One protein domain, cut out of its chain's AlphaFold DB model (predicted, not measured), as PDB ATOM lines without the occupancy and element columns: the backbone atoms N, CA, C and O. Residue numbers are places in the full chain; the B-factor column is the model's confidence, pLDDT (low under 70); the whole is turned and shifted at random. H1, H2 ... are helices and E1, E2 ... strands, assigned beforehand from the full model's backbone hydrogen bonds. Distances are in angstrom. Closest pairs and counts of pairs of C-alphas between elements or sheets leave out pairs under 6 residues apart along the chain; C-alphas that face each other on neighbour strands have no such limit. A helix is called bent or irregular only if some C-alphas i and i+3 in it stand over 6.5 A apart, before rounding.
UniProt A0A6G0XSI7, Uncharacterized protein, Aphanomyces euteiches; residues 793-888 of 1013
ATOM      1  N   CYS A 793     -52.587  -8.791  -1.643       64.75
ATOM      2  CA  CYS A 793     -51.691  -9.943  -1.505       64.75
ATOM      3  C   CYS A 793     -52.294 -11.286  -1.921       64.75
ATOM      4  O   CYS A 793     -51.557 -12.239  -2.167       64.75
ATOM      5  N   TRP A 794     -53.617 -11.342  -2.075       62.06
ATOM      6  CA  TRP A 794     -54.336 -12.530  -2.524       62.06
ATOM      7  C   TRP A 794     -53.901 -13.006  -3.896       62.06
ATOM      8  O   TRP A 794     -53.519 -14.158  -4.069       62.06
ATOM      9  N   SER A 795     -53.929 -12.097  -4.872       65.50
ATOM     10  CA  SER A 795     -53.625 -12.424  -6.261       65.50
ATOM     11  C   SER A 795     -52.200 -12.951  -6.399       65.50
ATOM     12  O   SER A 795     -51.953 -13.806  -7.237       65.50
ATOM     13  N   CYS A 796     -51.279 -12.489  -5.546       71.75
ATOM     14  CA  CYS A 796     -49.897 -12.962  -5.518       71.75
ATOM     15  C   CYS A 796     -49.780 -14.379  -4.956       71.75
ATOM     16  O   CYS A 796     -49.058 -15.208  -5.502       71.75
ATOM     17  N   TRP A 797     -50.488 -14.665  -3.861       67.06
ATOM     18  CA  TRP A 797     -50.545 -16.006  -3.284       67.06
ATOM     19  C   TRP A 797     -51.194 -17.009  -4.233       67.06
ATOM     20  O   TRP A 797     -50.660 -18.099  -4.437       67.06
ATOM     21  N   LEU A 798     -52.308 -16.620  -4.853       62.69
ATOM     22  CA  LEU A 798     -52.997 -17.439  -5.836       62.69
ATOM     23  C   LEU A 798     -52.080 -17.738  -7.028       62.69
ATOM     24  O   LEU A 798     -51.938 -18.903  -7.376       62.69
ATOM     25  N   ASP A 799     -51.407 -16.730  -7.595       70.38
ATOM     26  CA  ASP A 799     -50.454 -16.896  -8.702       70.38
ATOM     27  C   ASP A 799     -49.291 -17.838  -8.330       70.38
ATOM     28  O   ASP A 799     -48.987 -18.781  -9.062       70.38
ATOM     29  N   PHE A 800     -48.713 -17.670  -7.134       71.38
ATOM     30  CA  PHE A 800     -47.669 -18.555  -6.608       71.38
ATOM     31  C   PHE A 800     -48.130 -20.015  -6.505       71.38
ATOM     32  O   PHE A 800     -47.469 -20.916  -7.030       71.38
ATOM     33  N   LEU A 801     -49.274 -20.257  -5.857       62.47
ATOM     34  CA  LEU A 801     -49.833 -21.599  -5.703       62.47
ATOM     35  C   LEU A 801     -50.205 -22.215  -7.050       62.47
ATOM     36  O   LEU A 801     -49.970 -23.396  -7.282       62.47
ATOM     37  N   GLN A 802     -50.811 -21.423  -7.931       62.19
ATOM     38  CA  GLN A 802     -51.405 -21.906  -9.166       62.19
ATOM     39  C   GLN A 802     -50.397 -22.155 -10.279       62.19
ATOM     40  O   GLN A 802     -50.653 -23.042 -11.096       62.19
ATOM     41  N   ASN A 803     -49.323 -21.368 -10.344       72.12
ATOM     42  CA  ASN A 803     -48.407 -21.368 -11.480       72.12
ATOM     43  C   ASN A 803     -46.991 -21.807 -11.100       72.12
ATOM     44  O   ASN A 803     -46.298 -22.356 -11.952       72.12
ATOM     45  N   CYS A 804     -46.569 -21.628  -9.841       71.12
ATOM     46  CA  CYS A 804     -45.238 -22.044  -9.409       71.12
ATOM     47  C   CYS A 804     -45.228 -23.322  -8.566       71.12
ATOM     48  O   CYS A 804     -44.583 -24.287  -8.953       71.12
ATOM     49  N   LEU A 805     -45.952 -23.396  -7.444       63.91
ATOM     50  CA  LEU A 805     -45.872 -24.572  -6.557       63.91
ATOM     51  C   LEU A 805     -46.222 -25.892  -7.278       63.91
ATOM     52  O   LEU A 805     -45.681 -26.956  -6.975       63.91
ATOM     53  N   LEU A 806     -47.120 -25.795  -8.256       56.69
ATOM     54  CA  LEU A 806     -47.602 -26.902  -9.073       56.69
ATOM     55  C   LEU A 806     -46.660 -27.273 -10.226       56.69
ATOM     56  O   LEU A 806     -46.702 -28.405 -10.700       56.69
ATOM     57  N   ASP A 807     -45.796 -26.378 -10.694       65.00
ATOM     58  CA  ASP A 807     -44.834 -26.726 -11.736       65.00
ATOM     59  C   ASP A 807     -43.623 -27.446 -11.114       65.00
ATOM     60  O   ASP A 807     -42.968 -26.925 -10.211       65.00
ATOM     61  N   LYS A 808     -43.300 -28.654 -11.600       66.00
ATOM     62  CA  LYS A 808     -42.216 -29.490 -11.048       66.00
ATOM     63  C   LYS A 808     -40.863 -28.771 -11.045       66.00
ATOM     64  O   LYS A 808     -40.098 -28.923 -10.094       66.00
ATOM     65  N   LEU A 809     -40.560 -28.005 -12.093       72.69
ATOM     66  CA  LEU A 809     -39.305 -27.261 -12.203       72.69
ATOM     67  C   LEU A 809     -39.326 -26.034 -11.281       72.69
ATOM     68  O   LEU A 809     -38.345 -25.783 -10.588       72.69
ATOM     69  N   CYS A 810     -40.449 -25.330 -11.177       75.50
ATOM     70  CA  CYS A 810     -40.605 -24.179 -10.286       75.50
ATOM     71  C   CYS A 810     -40.508 -24.582  -8.810       75.50
ATOM     72  O   CYS A 810     -39.751 -23.988  -8.043       75.50
ATOM     73  N   ASN A 811     -41.182 -25.668  -8.429       70.06
ATOM     74  CA  ASN A 811     -41.074 -26.274  -7.106       70.06
ATOM     75  C   ASN A 811     -39.640 -26.762  -6.829       70.06
ATOM     76  O   ASN A 811     -39.118 -26.570  -5.734       70.06
ATOM     77  N   SER A 812     -38.940 -27.311  -7.831       72.56
ATOM     78  CA  SER A 812     -37.521 -27.667  -7.675       72.56
ATOM     79  C   SER A 812     -36.632 -26.450  -7.383       72.56
ATOM     80  O   SER A 812     -35.767 -26.532  -6.507       72.56
ATOM     81  N   TYR A 813     -36.893 -25.301  -8.023       73.81
ATOM     82  CA  TYR A 813     -36.198 -24.046  -7.734       73.81
ATOM     83  C   TYR A 813     -36.492 -23.549  -6.317       73.81
ATOM     84  O   TYR A 813     -35.556 -23.232  -5.583       73.81
ATOM     85  N   ILE A 814     -37.762 -23.553  -5.895       75.12
ATOM     86  CA  ILE A 814     -38.157 -23.178  -4.529       75.12
ATOM     87  C   ILE A 814     -37.469 -24.080  -3.504       75.12
ATOM     88  O   ILE A 814     -36.849 -23.580  -2.571       75.12
ATOM     89  N   ASN A 815     -37.532 -25.400  -3.683       71.06
ATOM     90  CA  ASN A 815     -36.926 -26.349  -2.754       71.06
ATOM     91  C   ASN A 815     -35.409 -26.189  -2.686       71.06
ATOM     92  O   ASN A 815     -34.837 -26.299  -1.604       71.06
ATOM     93  N   CYS A 816     -34.750 -25.895  -3.810       77.06
ATOM     94  CA  CYS A 816     -33.326 -25.581  -3.817       77.06
ATOM     95  C   CYS A 816     -33.027 -24.322  -2.989       77.06
ATOM     96  O   CYS A 816     -32.150 -24.366  -2.121       77.06
ATOM     97  N   ILE A 817     -33.772 -23.232  -3.220       77.06
ATOM     98  CA  ILE A 817     -33.608 -21.965  -2.491       77.06
ATOM     99  C   ILE A 817     -33.825 -22.216  -0.999       77.06
ATOM    100  O   ILE A 817     -32.917 -21.987  -0.203       77.06
ATOM    101  N   MET A 818     -34.973 -22.798  -0.639       72.38
ATOM    102  CA  MET A 818     -35.338 -23.105   0.741       72.38
ATOM    103  C   MET A 818     -34.308 -24.006   1.410       72.38
ATOM    104  O   MET A 818     -33.864 -23.682   2.501       72.38
ATOM    105  N   LYS A 819     -33.840 -25.081   0.769       70.56
ATOM    106  CA  LYS A 819     -32.821 -25.972   1.350       70.56
ATOM    107  C   LYS A 819     -31.539 -25.226   1.730       70.56
ATOM    108  O   LYS A 819     -30.920 -25.564   2.735       70.56
ATOM    109  N   LYS A 820     -31.137 -24.225   0.944       74.12
ATOM    110  CA  LYS A 820     -29.916 -23.446   1.188       74.12
ATOM    111  C   LYS A 820     -30.101 -22.310   2.188       74.12
ATOM    112  O   LYS A 820     -29.126 -21.915   2.816       74.12
ATOM    113  N   SER A 821     -31.320 -21.801   2.354       75.56
ATOM    114  CA  SER A 821     -31.608 -20.658   3.228       75.56
ATOM    115  C   SER A 821     -32.468 -20.984   4.452       75.56
ATOM    116  O   SER A 821     -32.698 -20.097   5.268       75.56
ATOM    117  N   TYR A 822     -32.938 -22.226   4.619       68.62
ATOM    118  CA  TYR A 822     -33.937 -22.601   5.628       68.62
ATOM    119  C   TYR A 822     -33.527 -22.213   7.049       68.62
ATOM    120  O   TYR A 822     -34.302 -21.566   7.745       68.62
ATOM    121  N   GLN A 823     -32.306 -22.563   7.471       67.75
ATOM    122  CA  GLN A 823     -31.828 -22.261   8.826       67.75
ATOM    123  C   GLN A 823     -31.797 -20.753   9.099       67.75
ATOM    124  O   GLN A 823     -32.239 -20.306  10.155       67.75
ATOM    125  N   SER A 824     -31.334 -19.961   8.133       73.06
ATOM    126  CA  SER A 824     -31.249 -18.508   8.262       73.06
ATOM    127  C   SER A 824     -32.621 -17.832   8.201       73.06
ATOM    128  O   SER A 824     -32.872 -16.906   8.965       73.06
ATOM    129  N   ILE A 825     -33.540 -18.326   7.362       66.56
ATOM    130  CA  ILE A 825     -34.941 -17.873   7.338       66.56
ATOM    131  C   ILE A 825     -35.619 -18.197   8.673       66.56
ATOM    132  O   ILE A 825     -36.290 -17.341   9.243       66.56
ATOM    133  N   ALA A 826     -35.427 -19.408   9.199       63.22
ATOM    134  CA  ALA A 826     -35.998 -19.823  10.475       63.22
ATOM    135  C   ALA A 826     -35.482 -18.956  11.634       63.22
ATOM    136  O   ALA A 826     -36.276 -18.517  12.462       63.22
ATOM    137  N   GLN A 827     -34.183 -18.640  11.660       68.94
ATOM    138  CA  GLN A 827     -33.600 -17.717  12.641       68.94
ATOM    139  C   GLN A 827     -34.127 -16.285  12.487       68.94
ATOM    140  O   GLN A 827     -34.422 -15.635  13.491       68.94
ATOM    141  N   LEU A 828     -34.278 -15.803  11.248       68.88
ATOM    142  CA  LEU A 828     -34.843 -14.485  10.961       68.88
ATOM    143  C   LEU A 828     -36.283 -14.378  11.478       68.88
ATOM    144  O   LEU A 828     -36.637 -13.389  12.109       68.88
ATOM    145  N   ILE A 829     -37.097 -15.409  11.243       63.59
ATOM    146  CA  ILE A 829     -38.474 -15.477  11.732       63.59
ATOM    147  C   ILE A 829     -38.472 -15.482  13.269       63.59
ATOM    148  O   ILE A 829     -39.057 -14.586  13.873       63.59
ATOM    149  N   GLN A 830     -37.737 -16.414  13.889       63.06
ATOM    150  CA  GLN A 830     -37.801 -16.677  15.332       63.06
ATOM    151  C   GLN A 830     -37.194 -15.583  16.220       63.06
ATOM    152  O   GLN A 830     -37.723 -15.332  17.303       63.06
ATOM    153  N   TYR A 831     -36.091 -14.952  15.806       69.56
ATOM    154  CA  TYR A 831     -35.267 -14.149  16.721       69.56
ATOM    155  C   TYR A 831     -34.992 -12.719  16.254       69.56
ATOM    156  O   TYR A 831     -34.498 -11.914  17.044       69.56
ATOM    157  N   ALA A 832     -35.288 -12.363  15.002       67.75
ATOM    158  CA  ALA A 832     -34.813 -11.095  14.465       67.75
ATOM    159  C   ALA A 832     -35.693  -9.891  14.837       67.75
ATOM    160  O   ALA A 832     -36.919  -9.985  14.960       67.75
ATOM    161  N   ALA A 833     -35.037  -8.746  15.041       76.81
ATOM    162  CA  ALA A 833     -35.669  -7.473  15.376       76.81
ATOM    163  C   ALA A 833     -36.359  -6.828  14.159       76.81
ATOM    164  O   ALA A 833     -36.113  -7.203  13.014       76.81
ATOM    165  N   ASP A 834     -37.213  -5.833  14.412       78.81
ATOM    166  CA  ASP A 834     -37.807  -5.003  13.357       78.81
ATOM    167  C   ASP A 834     -36.708  -4.341  12.505       78.81
ATOM    168  O   ASP A 834     -35.705  -3.861  13.035       78.81
ATOM    169  N   GLY A 835     -36.863  -4.362  11.183       77.06
ATOM    170  CA  GLY A 835     -35.861  -3.892  10.228       77.06
ATOM    171  C   GLY A 835     -34.702  -4.859   9.959       77.06
ATOM    172  O   GLY A 835     -33.875  -4.563   9.096       77.06
ATOM    173  N   ALA A 836     -34.629  -6.016  10.631       81.81
ATOM    174  CA  ALA A 836     -33.622  -7.027  10.317       81.81
ATOM    175  C   ALA A 836     -33.801  -7.556   8.891       81.81
ATOM    176  O   ALA A 836     -34.929  -7.739   8.421       81.81
ATOM    177  N   THR A 837     -32.682  -7.814   8.211       83.88
ATOM    178  CA  THR A 837     -32.687  -8.265   6.819       83.88
ATOM    179  C   THR A 837     -31.898  -9.552   6.626       83.88
ATOM    180  O   THR A 837     -30.929  -9.806   7.341       83.88
ATOM    181  N   PHE A 838     -32.316 -10.363   5.658       84.06
ATOM    182  CA  PHE A 838     -31.591 -11.547   5.211       84.06
ATOM    183  C   PHE A 838     -31.518 -11.567   3.687       84.06
ATOM    184  O   PHE A 838     -32.546 -11.437   3.021       84.06
ATOM    185  N   ASP A 839     -30.312 -11.733   3.147       84.44
ATOM    186  CA  ASP A 839     -30.077 -11.762   1.705       84.44
ATOM    187  C   ASP A 839     -30.251 -13.175   1.137       84.44
ATOM    188  O   ASP A 839     -29.481 -14.090   1.426       84.44
ATOM    189  N   LEU A 840     -31.275 -13.340   0.303       81.88
ATOM    190  CA  LEU A 840     -31.562 -14.568  -0.431       81.88
ATOM    191  C   LEU A 840     -30.826 -14.661  -1.768       81.88
ATOM    192  O   LEU A 840     -30.847 -15.730  -2.382       81.88
ATOM    193  N   SER A 841     -30.166 -13.595  -2.231       78.69
ATOM    194  CA  SER A 841     -29.482 -13.587  -3.528       78.69
ATOM    195  C   SER A 841     -28.494 -14.740  -3.715       78.69
ATOM    196  O   SER A 841     -28.553 -15.362  -4.776       78.69
ATOM    197  N   PRO A 842     -27.658 -15.128  -2.729       80.12
ATOM    198  CA  PRO A 842     -26.754 -16.270  -2.893       80.12
ATOM    199  C   PRO A 842     -27.495 -17.595  -3.126       80.12
ATOM    200  O   PRO A 842     -27.103 -18.399  -3.976       80.12
ATOM    201  N   ALA A 843     -28.601 -17.819  -2.410       81.56
ATOM    202  CA  ALA A 843     -29.418 -19.018  -2.569       81.56
ATOM    203  C   ALA A 843     -30.079 -19.040  -3.954       81.56
ATOM    204  O   ALA A 843     -29.939 -20.028  -4.673       81.56
ATOM    205  N   ILE A 844     -30.697 -17.927  -4.363       80.00
ATOM    206  CA  ILE A 844     -31.344 -17.765  -5.673       80.00
ATOM    207  C   ILE A 844     -30.336 -17.951  -6.811       80.00
ATOM    208  O   ILE A 844     -30.608 -18.706  -7.739       80.00
ATOM    209  N   GLN A 845     -29.158 -17.328  -6.736       77.75
ATOM    210  CA  GLN A 845     -28.102 -17.462  -7.747       77.75
ATOM    211  C   GLN A 845     -27.621 -18.901  -7.885       77.75
ATOM    212  O   GLN A 845     -27.439 -19.388  -8.988       77.75
ATOM    213  N   SER A 846     -27.435 -19.598  -6.768       79.19
ATOM    214  CA  SER A 846     -26.936 -20.972  -6.794       79.19
ATOM    215  C   SER A 846     -27.978 -22.013  -7.221       79.19
ATOM    216  O   SER A 846     -27.634 -23.178  -7.414       79.19
ATOM    217  N   CYS A 847     -29.246 -21.604  -7.286       77.88
ATOM    218  CA  CYS A 847     -30.384 -22.423  -7.685       77.88
ATOM    219  C   CYS A 847     -30.952 -22.010  -9.047       77.88
ATOM    220  O   CYS A 847     -31.856 -22.673  -9.540       77.88
ATOM    221  N   SER A 848     -30.437 -20.934  -9.645       72.56
ATOM    222  CA  SER A 848     -30.764 -20.490 -10.997       72.56
ATOM    223  C   SER A 848     -29.559 -20.687 -11.906       72.56
ATOM    224  O   SER A 848     -28.416 -20.604 -11.460       72.56
ATOM    225  N   ASP A 849     -29.812 -20.963 -13.181       69.69
ATOM    226  CA  ASP A 849     -28.763 -21.167 -14.175       69.69
ATOM    227  C   ASP A 849     -28.846 -20.062 -15.246       69.69
ATOM    228  O   ASP A 849     -29.876 -19.950 -15.915       69.69
ATOM    229  N   PRO A 850     -27.801 -19.227 -15.414       65.38
ATOM    230  CA  PRO A 850     -27.784 -18.153 -16.411       65.38
ATOM    231  C   PRO A 850     -27.656 -18.653 -17.860       65.38
ATOM    232  O   PRO A 850     -27.834 -17.868 -18.791       65.38
ATOM    233  N   SER A 851     -27.312 -19.928 -18.066       62.81
ATOM    234  CA  SER A 851     -27.101 -20.542 -19.385       62.81
ATOM    235  C   SER A 851     -28.331 -21.266 -19.938       62.81
ATOM    236  O   SER A 851     -28.350 -21.674 -21.099       62.81
ATOM    237  N   VAL A 852     -29.368 -21.420 -19.118       57.69
ATOM    238  CA  VAL A 852     -30.551 -22.225 -19.423       57.69
ATOM    239  C   VAL A 852     -31.666 -21.336 -19.997       57.69
ATOM    240  O   VAL A 852     -31.829 -20.200 -19.544       57.69
ATOM    241  N   PRO A 853     -32.457 -21.817 -20.984       61.81
ATOM    242  CA  PRO A 853     -33.576 -21.062 -21.542       61.81
ATOM    243  C   PRO A 853     -34.508 -20.556 -20.446       61.81
ATOM    244  O   PRO A 853     -34.741 -21.246 -19.452       61.81
ATOM    245  N   MET A 854     -35.114 -19.385 -20.648       70.50
ATOM    246  CA  MET A 854     -36.156 -18.931 -19.732       70.50
ATOM    247  C   MET A 854     -37.323 -19.910 -19.786       70.50
ATOM    248  O   MET A 854     -38.124 -19.867 -20.720       70.50
ATOM    249  N   TYR A 855     -37.421 -20.783 -18.788       74.06
ATOM    250  CA  TYR A 855     -38.536 -21.704 -18.641       74.06
ATOM    251  C   TYR A 855     -39.769 -20.994 -18.083       74.06
ATOM    252  O   TYR A 855     -39.668 -20.064 -17.280       74.06
ATOM    253  N   ALA A 856     -40.946 -21.466 -18.481       75.50
ATOM    254  CA  ALA A 856     -42.240 -20.996 -18.000       75.50
ATOM    255  C   ALA A 856     -42.335 -21.080 -16.477       75.50
ATOM    256  O   ALA A 856     -42.857 -20.169 -15.841       75.50
ATOM    257  N   SER A 857     -41.728 -22.116 -15.908       74.81
ATOM    258  CA  SER A 857     -41.565 -22.325 -14.478       74.81
ATOM    259  C   SER A 857     -40.799 -21.189 -13.798       74.81
ATOM    260  O   SER A 857     -41.293 -20.584 -12.852       74.81
ATOM    261  N   TRP A 858     -39.631 -20.809 -14.321       77.00
ATOM    262  CA  TRP A 858     -38.868 -19.678 -13.791       77.00
ATOM    263  C   TRP A 858     -39.649 -18.365 -13.914       77.00
ATOM    264  O   TRP A 858     -39.692 -17.581 -12.969       77.00
ATOM    265  N   ARG A 859     -40.337 -18.142 -15.041       79.31
ATOM    266  CA  ARG A 859     -41.185 -16.953 -15.222       79.31
ATOM    267  C   ARG A 859     -42.336 -16.900 -14.215       79.31
ATOM    268  O   ARG A 859     -42.614 -15.830 -13.685       79.31
ATOM    269  N   ALA A 860     -42.961 -18.035 -13.905       77.19
ATOM    270  CA  ALA A 860     -44.006 -18.121 -12.888       77.19
ATOM    271  C   ALA A 860     -43.478 -17.773 -11.486       77.19
ATOM    272  O   ALA A 860     -44.116 -17.003 -10.769       77.19
ATOM    273  N   LEU A 861     -42.284 -18.260 -11.115       79.44
ATOM    274  CA  LEU A 861     -41.637 -17.876  -9.853       79.44
ATOM    275  C   LEU A 861     -41.365 -16.370  -9.793       79.44
ATOM    276  O   LEU A 861     -41.604 -15.744  -8.760       79.44
ATOM    277  N   GLN A 862     -40.869 -15.789 -10.889       81.00
ATOM    278  CA  GLN A 862     -40.567 -14.359 -10.972       81.00
ATOM    279  C   GLN A 862     -41.831 -13.500 -10.880       81.00
ATOM    280  O   GLN A 862     -41.839 -12.540 -10.116       81.00
ATOM    281  N   ASN A 863     -42.915 -13.870 -11.569       79.12
ATOM    282  CA  ASN A 863     -44.196 -13.157 -11.497       79.12
ATOM    283  C   ASN A 863     -44.775 -13.171 -10.076       79.12
ATOM    284  O   ASN A 863     -45.150 -12.120  -9.547       79.12
ATOM    285  N   ALA A 864     -44.759 -14.335  -9.422       77.44
ATOM    286  CA  ALA A 864     -45.182 -14.458  -8.036       77.44
ATOM    287  C   ALA A 864     -44.309 -13.591  -7.114       77.44
ATOM    288  O   ALA A 864     -44.823 -12.756  -6.369       77.44
ATOM    289  N   SER A 865     -42.982 -13.724  -7.210       78.88
ATOM    290  CA  SER A 865     -42.018 -12.973  -6.389       78.88
ATOM    291  C   SER A 865     -42.162 -11.460  -6.568       78.88
ATOM    292  O   SER A 865     -42.166 -10.707  -5.593       78.88
ATOM    293  N   GLN A 866     -42.346 -11.009  -7.809       79.69
ATOM    294  CA  GLN A 866     -42.584  -9.615  -8.159       79.69
ATOM    295  C   GLN A 866     -43.899  -9.104  -7.565       79.69
ATOM    296  O   GLN A 866     -43.931  -8.005  -7.008       79.69
ATOM    297  N   CYS A 867     -44.972  -9.893  -7.644       79.25
ATOM    298  CA  CYS A 867     -46.258  -9.540  -7.052       79.25
ATOM    299  C   CYS A 867     -46.121  -9.340  -5.533       79.25
ATOM    300  O   CYS A 867     -46.559  -8.312  -5.007       79.25
ATOM    301  N   TYR A 868     -45.431 -10.261  -4.847       78.81
ATOM    302  CA  TYR A 868     -45.121 -10.145  -3.418       78.81
ATOM    303  C   TYR A 868     -44.287  -8.899  -3.099       78.81
ATOM    304  O   TYR A 868     -44.592  -8.186  -2.142       78.81
ATOM    305  N   ALA A 869     -43.274  -8.604  -3.915       80.06
ATOM    306  CA  ALA A 869     -42.378  -7.470  -3.716       80.06
ATOM    307  C   ALA A 869     -43.068  -6.111  -3.913       80.06
ATOM    308  O   ALA A 869     -42.951  -5.225  -3.066       80.06
ATOM    309  N   LEU A 870     -43.805  -5.941  -5.016       78.44
ATOM    310  CA  LEU A 870     -44.479  -4.682  -5.355       78.44
ATOM    311  C   LEU A 870     -45.589  -4.348  -4.361       78.44
ATOM    312  O   LEU A 870     -45.775  -3.187  -4.004       78.44
ATOM    313  N   ARG A 871     -46.315  -5.368  -3.897       76.25
ATOM    314  CA  ARG A 871     -47.430  -5.206  -2.956       76.25
ATOM    315  C   ARG A 871     -47.000  -5.316  -1.489       76.25
ATOM    316  O   ARG A 871     -47.849  -5.210  -0.613       76.25
ATOM    317  N   GLN A 872     -45.698  -5.495  -1.234       76.25
ATOM    318  CA  GLN A 872     -45.097  -5.682   0.096       76.25
ATOM    319  C   GLN A 872     -45.823  -6.745   0.928       76.25
ATOM    320  O   GLN A 872     -46.098  -6.564   2.113       76.25
ATOM    321  N   CYS A 873     -46.154  -7.859   0.284       74.19
ATOM    322  CA  CYS A 873     -46.922  -8.918   0.907       74.19
ATOM    323  C   CYS A 873     -46.074  -9.719   1.896       74.19
ATOM    324  O   CYS A 873     -44.901  -9.994   1.614       74.19
ATOM    325  N   PRO A 874     -46.648 -10.110   3.049       67.25
ATOM    326  CA  PRO A 874     -45.944 -10.950   3.998       67.25
ATOM    327  C   PRO A 874     -45.719 -12.336   3.385       67.25
ATOM    328  O   PRO A 874     -46.669 -12.992   2.967       67.25
ATOM    329  N   VAL A 875     -44.464 -12.781   3.342       67.56
ATOM    330  CA  VAL A 875     -44.097 -14.156   2.956       67.56
ATOM    331  C   VAL A 875     -44.068 -15.103   4.157       67.56
ATOM    332  O   VAL A 875     -44.177 -16.312   3.992       67.56
ATOM    333  N   ALA A 876     -43.946 -14.556   5.370       61.44
ATOM    334  CA  ALA A 876     -44.100 -15.278   6.629       61.44
ATOM    335  C   ALA A 876     -44.571 -14.324   7.736       61.44
ATOM    336  O   ALA A 876     -44.290 -13.122   7.695       61.44
ATOM    337  N   THR A 877     -45.263 -14.848   8.747       54.91
ATOM    338  CA  THR A 877     -45.707 -14.087   9.924       54.91
ATOM    339  C   THR A 877     -45.391 -14.850  11.210       54.91
ATOM    340  O   THR A 877     -45.501 -16.072  11.262       54.91
ATOM    341  N   GLN A 878     -44.993 -14.129  12.263       48.75
ATOM    342  CA  GLN A 878     -44.854 -14.680  13.613       48.75
ATOM    343  C   GLN A 878     -45.237 -13.615  14.646       48.75
ATOM    344  O   GLN A 878     -44.589 -12.575  14.770       48.75
ATOM    345  N   GLY A 879     -46.314 -13.865  15.394       58.03
ATOM    346  CA  GLY A 879     -46.854 -12.892  16.347       58.03
ATOM    347  C   GLY A 879     -47.230 -11.569  15.665       58.03
ATOM    348  O   GLY A 879     -47.952 -11.566  14.673       58.03
ATOM    349  N   GLN A 880     -46.718 -10.447  16.183       56.25
ATOM    350  CA  GLN A 880     -46.927  -9.100  15.623       56.25
ATOM    351  C   GLN A 880     -45.922  -8.725  14.516       56.25
ATOM    352  O   GLN A 880     -45.846  -7.559  14.129       56.25
ATOM    353  N   ARG A 881     -45.125  -9.673  14.009       60.66
ATOM    354  CA  ARG A 881     -44.091  -9.421  12.996       60.66
ATOM    355  C   ARG A 881     -44.448 -10.081  11.670       60.66
ATOM    356  O   ARG A 881     -44.941 -11.209  11.625       60.66
ATOM    357  N   SER A 882     -44.178  -9.371  10.582       69.38
ATOM    358  CA  SER A 882     -44.286  -9.855   9.207       69.38
ATOM    359  C   SER A 882     -42.923  -9.821   8.537       69.38
ATOM    360  O   SER A 882     -42.243  -8.798   8.581       69.38
ATOM    361  N   VAL A 883     -42.545 -10.907   7.877       72.00
ATOM    362  CA  VAL A 883     -41.398 -10.932   6.974       72.00
ATOM    363  C   VAL A 883     -41.907 -10.584   5.587       72.00
ATOM    364  O   VAL A 883     -42.748 -11.296   5.040       72.00
ATOM    365  N   ILE A 884     -41.420  -9.484   5.024       80.31
ATOM    366  CA  ILE A 884     -41.751  -9.060   3.664       80.31
ATOM    367  C   ILE A 884     -40.590  -9.348   2.725       80.31
ATOM    368  O   ILE A 884     -39.418  -9.267   3.098       80.31
ATOM    369  N   TRP A 885     -40.934  -9.651   1.483       81.69
ATOM    370  CA  TRP A 885     -39.970  -9.842   0.417       81.69
ATOM    371  C   TRP A 885     -39.705  -8.504  -0.279       81.69
ATOM    372  O   TRP A 885     -40.629  -7.866  -0.782       81.69
ATOM    373  N   ARG A 886     -38.450  -8.052  -0.304       82.12
ATOM    374  CA  ARG A 886     -38.033  -6.803  -0.947       82.12
ATOM    375  C   ARG A 886     -37.021  -7.111  -2.043       82.12
ATOM    376  O   ARG A 886     -35.872  -7.440  -1.761       82.12
ATOM    377  N   VAL A 887     -37.446  -6.936  -3.291       80.94
ATOM    378  CA  VAL A 887     -36.557  -7.009  -4.459       80.94
ATOM    379  C   VAL A 887     -36.437  -5.625  -5.068       80.94
ATOM    380  O   VAL A 887     -37.464  -5.009  -5.362       80.94
ATOM    381  N   PRO A 888     -35.220  -5.109  -5.254       80.94
ATOM    382  CA  PRO A 888     -35.016  -3.888  -6.013       80.94
ATOM    383  C   PRO A 888     -35.218  -4.126  -7.516       80.94
ATOM    384  O   PRO A 888     -35.327  -5.255  -7.996       80.94
TER     385      PRO A 888
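This is residues 793 to 888 of the 1013 residues of an uncharacterized protein of Aphanomyces euteiches (UniProt A0A6G0XSI7). Picture two rows joined at one end: H1 and H4 side by side, with the hairpin of E2 and E3 beyond the end of H4, make one row, and the bent helix H2 with H3 and E1 makes the other. The arm H2a slants from the start of H4 across to H3, the arm H2b packs over the E2 E3 hairpin with residues 825 to 830, and residues 849 to 854 stick out as a loop between H3 and H4. The 96 printed residues hold four named helices and three named strands, in the order H1 H2 E1 H3 H4 E2 E3, and the class is mostly helix. The sheet has the order E2 - E3 and is antiparallel. The whole is compact, with a radius of gyration of the C-alphas of 13.5 A and spans of 39 by 28 by 23 A.

Find C-alpha 793 at (-51.691, -9.943, -1.505); from there H1 runs to residue 805, 16.5 A, and is only just irregular, with C-alphas 802 and 805 6.7 A apart. H2, residues 808 to 831, was assigned by its hydrogen bonds as one helix but is bent, with C-alphas 820 and 823 8.0 A apart; its arms are H2a, residues 808 to 820, 18.4 A, and H2b, residues 823 to 831, 11.8 A. Next come E1, residues 837 to 839, 6.7 A, and H3, residues 841 to 847, 9.8 A. H4 starts at C-alpha 856, (-42.240, -20.996, -18.000), and runs 20.8 A to residue 870. E2 is residues 874 to 878, 10.4 A, and E3 is residues 881 to 886, 15.4 A, ending at C-alpha 886, (-38.033, -6.803, -0.947).

Start at the hub, H2. Look at Cys 810 and Ser 857, 4.7 A apart, the closest C-alphas of H2a and H4, which touch at a steep tilt of 56 degrees. H2a touches H3 at a steep tilt of 50 degrees, closest at the C-alphas of Ile 817 and Ala 843, 5.1 A. H1 and H4 touch at a shallow tilt of 18 degrees, opposite ways, closest at the C-alphas of Phe 800 and Ala 864, 5.0 A. In the hairpin of E2 and E3, N 875 and O 883 are 2.8 A apart, within hydrogen-bond range. The closest C-alphas of H2b and E2 are those of Ile 829 and Gln 878, 6.7 A. E1 pairs with no named strand. In H2a, H2b, H3 and H4 every O i to N i+4 pair is within hydrogen-bond range; in H1, 8 of 9 are.

The C-alphas of Ser 851 and Gln 880 are the two farthest apart, 41.8 A. The printed part has no cut and no long link. Mean pLDDT of the printed part is 72.1, and 35 residues are under 70, among them 825 to 832 and 874 to 882.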